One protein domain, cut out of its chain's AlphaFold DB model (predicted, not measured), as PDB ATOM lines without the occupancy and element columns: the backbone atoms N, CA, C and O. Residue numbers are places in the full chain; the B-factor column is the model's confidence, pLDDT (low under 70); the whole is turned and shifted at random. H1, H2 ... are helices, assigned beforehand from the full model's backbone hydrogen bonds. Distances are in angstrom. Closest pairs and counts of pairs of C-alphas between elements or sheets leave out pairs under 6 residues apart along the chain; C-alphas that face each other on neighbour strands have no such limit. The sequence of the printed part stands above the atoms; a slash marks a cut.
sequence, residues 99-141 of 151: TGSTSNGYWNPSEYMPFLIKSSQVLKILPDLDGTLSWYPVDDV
ATOM      1  N   THR A  99       0.427  -8.532 -11.280       95.25
ATOM      2  CA  THR A  99       1.777  -8.345 -11.818       95.25
ATOM      3  C   THR A  99       1.801  -8.369 -13.332       95.25
ATOM      4  O   THR A  99       0.771  -8.550 -13.985       95.25
ATOM      5  N   GLY A 100       2.993  -8.145 -13.886       95.06
ATOM      6  CA  GLY A 100       3.206  -8.190 -15.320       95.06
ATOM      7  C   GLY A 100       2.781  -9.521 -15.939       95.06
ATOM      8  O   GLY A 100       2.807 -10.567 -15.298       95.06
ATOM      9  N   SER A 101       2.390  -9.448 -17.205       96.06
ATOM     10  CA  SER A 101       1.992 -10.607 -18.008       96.06
ATOM     11  C   SER A 101       3.129 -11.620 -18.136       96.06
ATOM     12  O   SER A 101       4.256 -11.230 -18.458       96.06
ATOM     13  N   THR A 102       2.847 -12.916 -17.968       96.25
ATOM     14  CA  THR A 102       3.876 -13.957 -18.156       96.25
ATOM     15  C   THR A 102       4.329 -14.078 -19.614       96.25
ATOM     16  O   THR A 102       5.466 -14.461 -19.886       96.25
ATOM     17  N   SER A 103       3.473 -13.690 -20.567       96.00
ATOM     18  CA  SER A 103       3.744 -13.839 -22.004       96.00
ATOM     19  C   SER A 103       4.714 -12.801 -22.577       96.00
ATOM     20  O   SER A 103       5.436 -13.091 -23.529       96.00
ATOM     21  N   ASN A 104       4.726 -11.579 -22.038       95.19
ATOM     22  CA  ASN A 104       5.516 -10.472 -22.594       95.19
ATOM     23  C   ASN A 104       6.153  -9.552 -21.541       95.19
ATOM     24  O   ASN A 104       6.807  -8.575 -21.906       95.19
ATOM     25  N   GLY A 105       5.951  -9.826 -20.250       93.06
ATOM     26  CA  GLY A 105       6.483  -9.027 -19.149       93.06
ATOM     27  C   GLY A 105       5.875  -7.629 -19.024       93.06
ATOM     28  O   GLY A 105       6.364  -6.830 -18.224       93.06
ATOM     29  N   TYR A 106       4.832  -7.295 -19.796       94.12
ATOM     30  CA  TYR A 106       4.214  -5.977 -19.717       94.12
ATOM     31  C   TYR A 106       3.564  -5.789 -18.348       94.12
ATOM     32  O   TYR A 106       2.663  -6.537 -17.968       94.12
ATOM     33  N   TRP A 107       4.004  -4.750 -17.643       94.00
ATOM     34  CA  TRP A 107       3.471  -4.314 -16.361       94.00
ATOM     35  C   TRP A 107       3.222  -2.813 -16.431       94.00
ATOM     36  O   TRP A 107       4.090  -2.064 -16.887       94.00
ATOM     37  N   ASN A 108       2.048  -2.369 -15.977       91.62
ATOM     38  CA  ASN A 108       1.710  -0.956 -15.860       91.62
ATOM     39  C   ASN A 108       2.822  -0.172 -15.123       91.62
ATOM     40  O   ASN A 108       2.976  -0.322 -13.909       91.62
ATOM     41  N   PRO A 109       3.577   0.702 -15.814       88.88
ATOM     42  CA  PRO A 109       4.743   1.367 -15.238       88.88
ATOM     43  C   PRO A 109       4.379   2.424 -14.186       88.88
ATOM     44  O   PRO A 109       5.265   2.915 -13.488       88.88
ATOM     45  N   SER A 110       3.099   2.796 -14.086       88.38
ATOM     46  CA  SER A 110       2.584   3.715 -13.069       88.38
ATOM     47  C   SER A 110       2.253   3.026 -11.742       88.38
ATOM     48  O   SER A 110       1.886   3.709 -10.789       88.38
ATOM     49  N   GLU A 111       2.367   1.698 -11.654       89.50
ATOM     50  CA  GLU A 111       2.221   0.984 -10.388       89.50
ATOM     51  C   GLU A 111       3.458   1.109  -9.500       89.50
ATOM     52  O   GLU A 111       4.582   1.328  -9.960       89.50
ATOM     53  N   TYR A 112       3.244   0.940  -8.194       89.06
ATOM     54  CA  TYR A 112       4.276   1.199  -7.197       89.06
ATOM     55  C   TYR A 112       5.495   0.276  -7.339       89.06
ATOM     56  O   TYR A 112       6.607   0.754  -7.140       89.06
ATOM     57  N   MET A 113       5.341  -1.004  -7.722       91.38
ATOM     58  CA  MET A 113       6.497  -1.906  -7.869       91.38
ATOM     59  C   MET A 113       7.368  -1.596  -9.084       91.38
ATOM     60  O   MET A 113       8.574  -1.423  -8.897       91.38
ATOM     61  N   PRO A 114       6.824  -1.451 -10.306       92.44
ATOM     62  CA  PRO A 114       7.611  -0.958 -11.434       92.44
ATOM     63  C   PRO A 114       8.301   0.376 -11.126       92.44
ATOM     64  O   PRO A 114       9.473   0.561 -11.463       92.44
ATOM     65  N   PHE A 115       7.617   1.282 -10.420       91.94
ATOM     66  CA  PHE A 115       8.194   2.554  -9.991       91.94
ATOM     67  C   PHE A 115       9.326   2.395  -8.959       91.94
ATOM     68  O   PHE A 115      10.354   3.066  -9.080       91.94
ATOM     69  N   LEU A 116       9.186   1.495  -7.979       92.44
ATOM     70  CA  LEU A 116      10.222   1.176  -6.992       92.44
ATOM     71  C   LEU A 116      11.473   0.618  -7.678       92.44
ATOM     72  O   LEU A 116      12.582   1.099  -7.439       92.44
ATOM     73  N   ILE A 117      11.290  -0.347  -8.582       92.50
ATOM     74  CA  ILE A 117      12.380  -0.948  -9.355       92.50
ATOM     75  C   ILE A 117      13.074   0.130 -10.193       92.50
ATOM     76  O   ILE A 117      14.297   0.250 -10.152       92.50
ATOM     77  N   LYS A 118      12.316   0.983 -10.893       92.88
ATOM     78  CA  LYS A 118      12.880   2.088 -11.682       92.88
ATOM     79  C   LYS A 118      13.669   3.074 -10.816       92.88
ATOM     80  O   LYS A 118      14.771   3.471 -11.187       92.88
ATOM     81  N   SER A 119      13.140   3.432  -9.649       94.19
ATOM     82  CA  SER A 119      13.815   4.306  -8.681       94.19
ATOM     83  C   SER A 119      15.132   3.695  -8.185       94.19
ATOM     84  O   SER A 119      16.147   4.389  -8.131       94.19
ATOM     85  N   SER A 120      15.158   2.384  -7.917       95.62
ATOM     86  CA  SER A 120      16.372   1.674  -7.483       95.62
ATOM     87  C   SER A 120      17.492   1.704  -8.527       95.62
ATOM     88  O   SER A 120      18.668   1.805  -8.180       95.62
ATOM     89  N   GLN A 121      17.148   1.705  -9.820       95.00
ATOM     90  CA  GLN A 121      18.131   1.789 -10.905       95.00
ATOM     91  C   GLN A 121      18.824   3.154 -10.961       95.00
ATOM     92  O   GLN A 121      19.986   3.223 -11.375       95.00
ATOM     93  N   VAL A 122      18.124   4.217 -10.554       96.25
ATOM     94  CA  VAL A 122      18.667   5.579 -10.452       96.25
ATOM     95  C   VAL A 122      19.517   5.713  -9.192       96.25
ATOM     96  O   VAL A 122      20.657   6.155  -9.271       96.25
ATOM     97  N   LEU A 123      18.984   5.282  -8.045       97.12
ATOM     98  CA  LEU A 123      19.647   5.406  -6.744       97.12
ATOM     99  C   LEU A 123      20.786   4.400  -6.537       97.12
ATOM    100  O   LEU A 123      21.592   4.580  -5.631       97.12
ATOM    101  N   LYS A 124      20.852   3.347  -7.362       97.00
ATOM    102  CA  LYS A 124      21.753   2.188  -7.213       97.00
ATOM    103  C   LYS A 124      21.597   1.466  -5.871       97.00
ATOM    104  O   LYS A 124      22.529   0.825  -5.399       97.00
ATOM    105  N   ILE A 125      20.407   1.560  -5.283       96.19
ATOM    106  CA  ILE A 125      20.048   0.953  -4.004       96.19
ATOM    107  C   ILE A 125      18.659   0.346  -4.161       96.19
ATOM    108  O   ILE A 125      17.725   1.033  -4.577       96.19
ATOM    109  N   LEU A 126      18.534  -0.931  -3.818       94.06
ATOM    110  CA  LEU A 126      17.259  -1.627  -3.692       94.06
ATOM    111  C   LEU A 126      16.979  -1.819  -2.193       94.06
ATOM    112  O   LEU A 126      17.920  -2.143  -1.466       94.06
ATOM    113  N   PRO A 127      15.746  -1.590  -1.708       90.19
ATOM    114  CA  PRO A 127      15.427  -1.842  -0.310       90.19
ATOM    115  C   PRO A 127      15.563  -3.332   0.007       90.19
ATOM    116  O   PRO A 127      15.125  -4.179  -0.773       90.19
ATOM    117  N   ASP A 128      16.148  -3.620   1.164       92.19
ATOM    118  CA  ASP A 128      16.149  -4.954   1.753       92.19
ATOM    119  C   ASP A 128      14.799  -5.158   2.452       92.19
ATOM    120  O   ASP A 128      14.462  -4.424   3.385       92.19
ATOM    121  N   LEU A 129      13.967  -6.048   1.908       87.00
ATOM    122  CA  LEU A 129      12.589  -6.270   2.346       87.00
ATOM    123  C   LEU A 129      12.428  -7.713   2.820       87.00
ATOM    124  O   LEU A 129      12.618  -8.646   2.042       87.00
ATOM    125  N   ASP A 130      11.986  -7.875   4.062       89.38
ATOM    126  CA  ASP A 130      11.607  -9.170   4.617       89.38
ATOM    127  C   ASP A 130      10.147  -9.527   4.288       89.38
ATOM    128  O   ASP A 130       9.281  -8.658   4.144       89.38
ATOM    129  N   GLY A 131       9.847 -10.827   4.233       86.81
ATOM    130  CA  GLY A 131       8.484 -11.351   4.116       86.81
ATOM    131  C   GLY A 131       8.241 -12.198   2.869       86.81
ATOM    132  O   GLY A 131       9.159 -12.598   2.159       86.81
ATOM    133  N   THR A 132       6.969 -12.523   2.625       86.56
ATOM    134  CA  THR A 132       6.543 -13.307   1.456       86.56
ATOM    135  C   THR A 132       5.866 -12.402   0.440       86.56
ATOM    136  O   THR A 132       4.865 -11.753   0.742       86.56
ATOM    137  N   LEU A 133       6.384 -12.396  -0.785       84.88
ATOM    138  CA  LEU A 133       5.764 -11.704  -1.908       84.88
ATOM    139  C   LEU A 133       4.818 -12.663  -2.629       84.88
ATOM    140  O   LEU A 133       5.237 -13.709  -3.117       84.88
ATOM    141  N   SER A 134       3.538 -12.301  -2.691       88.44
ATOM    142  CA  SER A 134       2.535 -13.032  -3.471       88.44
ATOM    143  C   SER A 134       2.260 -12.278  -4.764       88.44
ATOM    144  O   SER A 134       1.692 -11.184  -4.739       88.44
ATOM    145  N   TRP A 135       2.686 -12.858  -5.880       90.06
ATOM    146  CA  TRP A 135       2.601 -12.263  -7.207       90.06
ATOM    147  C   TRP A 135       1.566 -12.999  -8.045       90.06
ATOM    148  O   TRP A 135       1.633 -14.218  -8.171       90.06
ATOM    149  N   TYR A 136       0.627 -12.251  -8.620       95.00
ATOM    150  CA  TYR A 136      -0.460 -12.807  -9.418       95.00
ATOM    151  C   TYR A 136      -0.367 -12.237 -10.837       95.00
ATOM    152  O   TYR A 136      -0.723 -11.073 -11.041       95.00
ATOM    153  N   PRO A 137       0.187 -12.973 -11.814       96.44
ATOM    154  CA  PRO A 137       0.276 -12.505 -13.195       96.44
ATOM    155  C   PRO A 137      -1.092 -12.135 -13.764       96.44
ATOM    156  O   PRO A 137      -2.094 -12.792 -13.486       96.44
ATOM    157  N   VAL A 138      -1.156 -11.041 -14.528       96.81
ATOM    158  CA  VAL A 138      -2.431 -10.504 -15.038       96.81
ATOM    159  C   VAL A 138      -3.189 -11.499 -15.921       96.81
ATOM    160  O   VAL A 138      -4.416 -11.525 -15.908       96.81
ATOM    161  N   ASP A 139      -2.465 -12.321 -16.665       97.19
ATOM    162  CA  ASP A 139      -2.987 -13.378 -17.520       97.19
ATOM    163  C   ASP A 139      -3.610 -14.521 -16.713       97.19
ATOM    164  O   ASP A 139      -4.746 -14.904 -17.000       97.19
ATOM    165  N   ASP A 140      -2.948 -14.976 -15.648       97.12
ATOM    166  CA  ASP A 140      -3.502 -15.987 -14.739       97.12
ATOM    167  C   ASP A 140      -4.738 -15.454 -14.003       97.12
ATOM    168  O   ASP A 140      -5.766 -16.125 -13.909       97.12
ATOM    169  N   VAL A 141      -4.672 -14.207 -13.528       97.38
ATOM    170  CA  VAL A 141      -5.805 -13.536 -12.880       97.38
ATOM    171  C   VAL A 141      -6.997 -13.455 -13.831       97.38
ATOM    172  O   VAL A 141      -8.114 -13.790 -13.442       97.38
TER     173      VAL A 141
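Overview. This is residues 99 to 141 of the 151 residues of the protein "NAD_binding_4 domain-containing protein" of Penicillium solitum (UniProt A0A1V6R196). With little regular structure, the printed part forms a loose, open ring: residues 99 to 111 wind into helix H1 along one side, and residues 124 to 137 arch back to the short H2. The printed part has 43 residues, with two named helices, H1 then H2, and no named strand; the class is all helix, though only 16 residues are in named elements. It is loose, with a radius of gyration of the C-alphas of 11.8 A, and spans 31 by 23 by 15 A.

Arrangement. After residues 99 to 111, H1, residues 112 to 123, is apart from H2, residues 138 to 141. In H1 every O i to N i+4 pair is within hydrogen-bond range; H2 is too short for such a pair, and its one O i to N i+3 pair is not within range.

Along the chain. H1 runs 15.9 A from C-alpha 112 at (4.276, 1.199, -7.197). H2 runs 5.0 A to C-alpha 141 at (-5.805, -13.536, -12.880).

Size, cuts and confidence. The C-alphas farthest apart, of Leu 123 and Asp 140, are 32.5 A apart; those of Thr 99 and Val 141, 9.2 A. The link from H1 to H2 is long, 14 residues; residues 119 to 124, of which 119 to 123 belong to H1, stand free, and so do residues 128 to 133. The printed part has no cut, and no printed residue is under 70 in pLDDT.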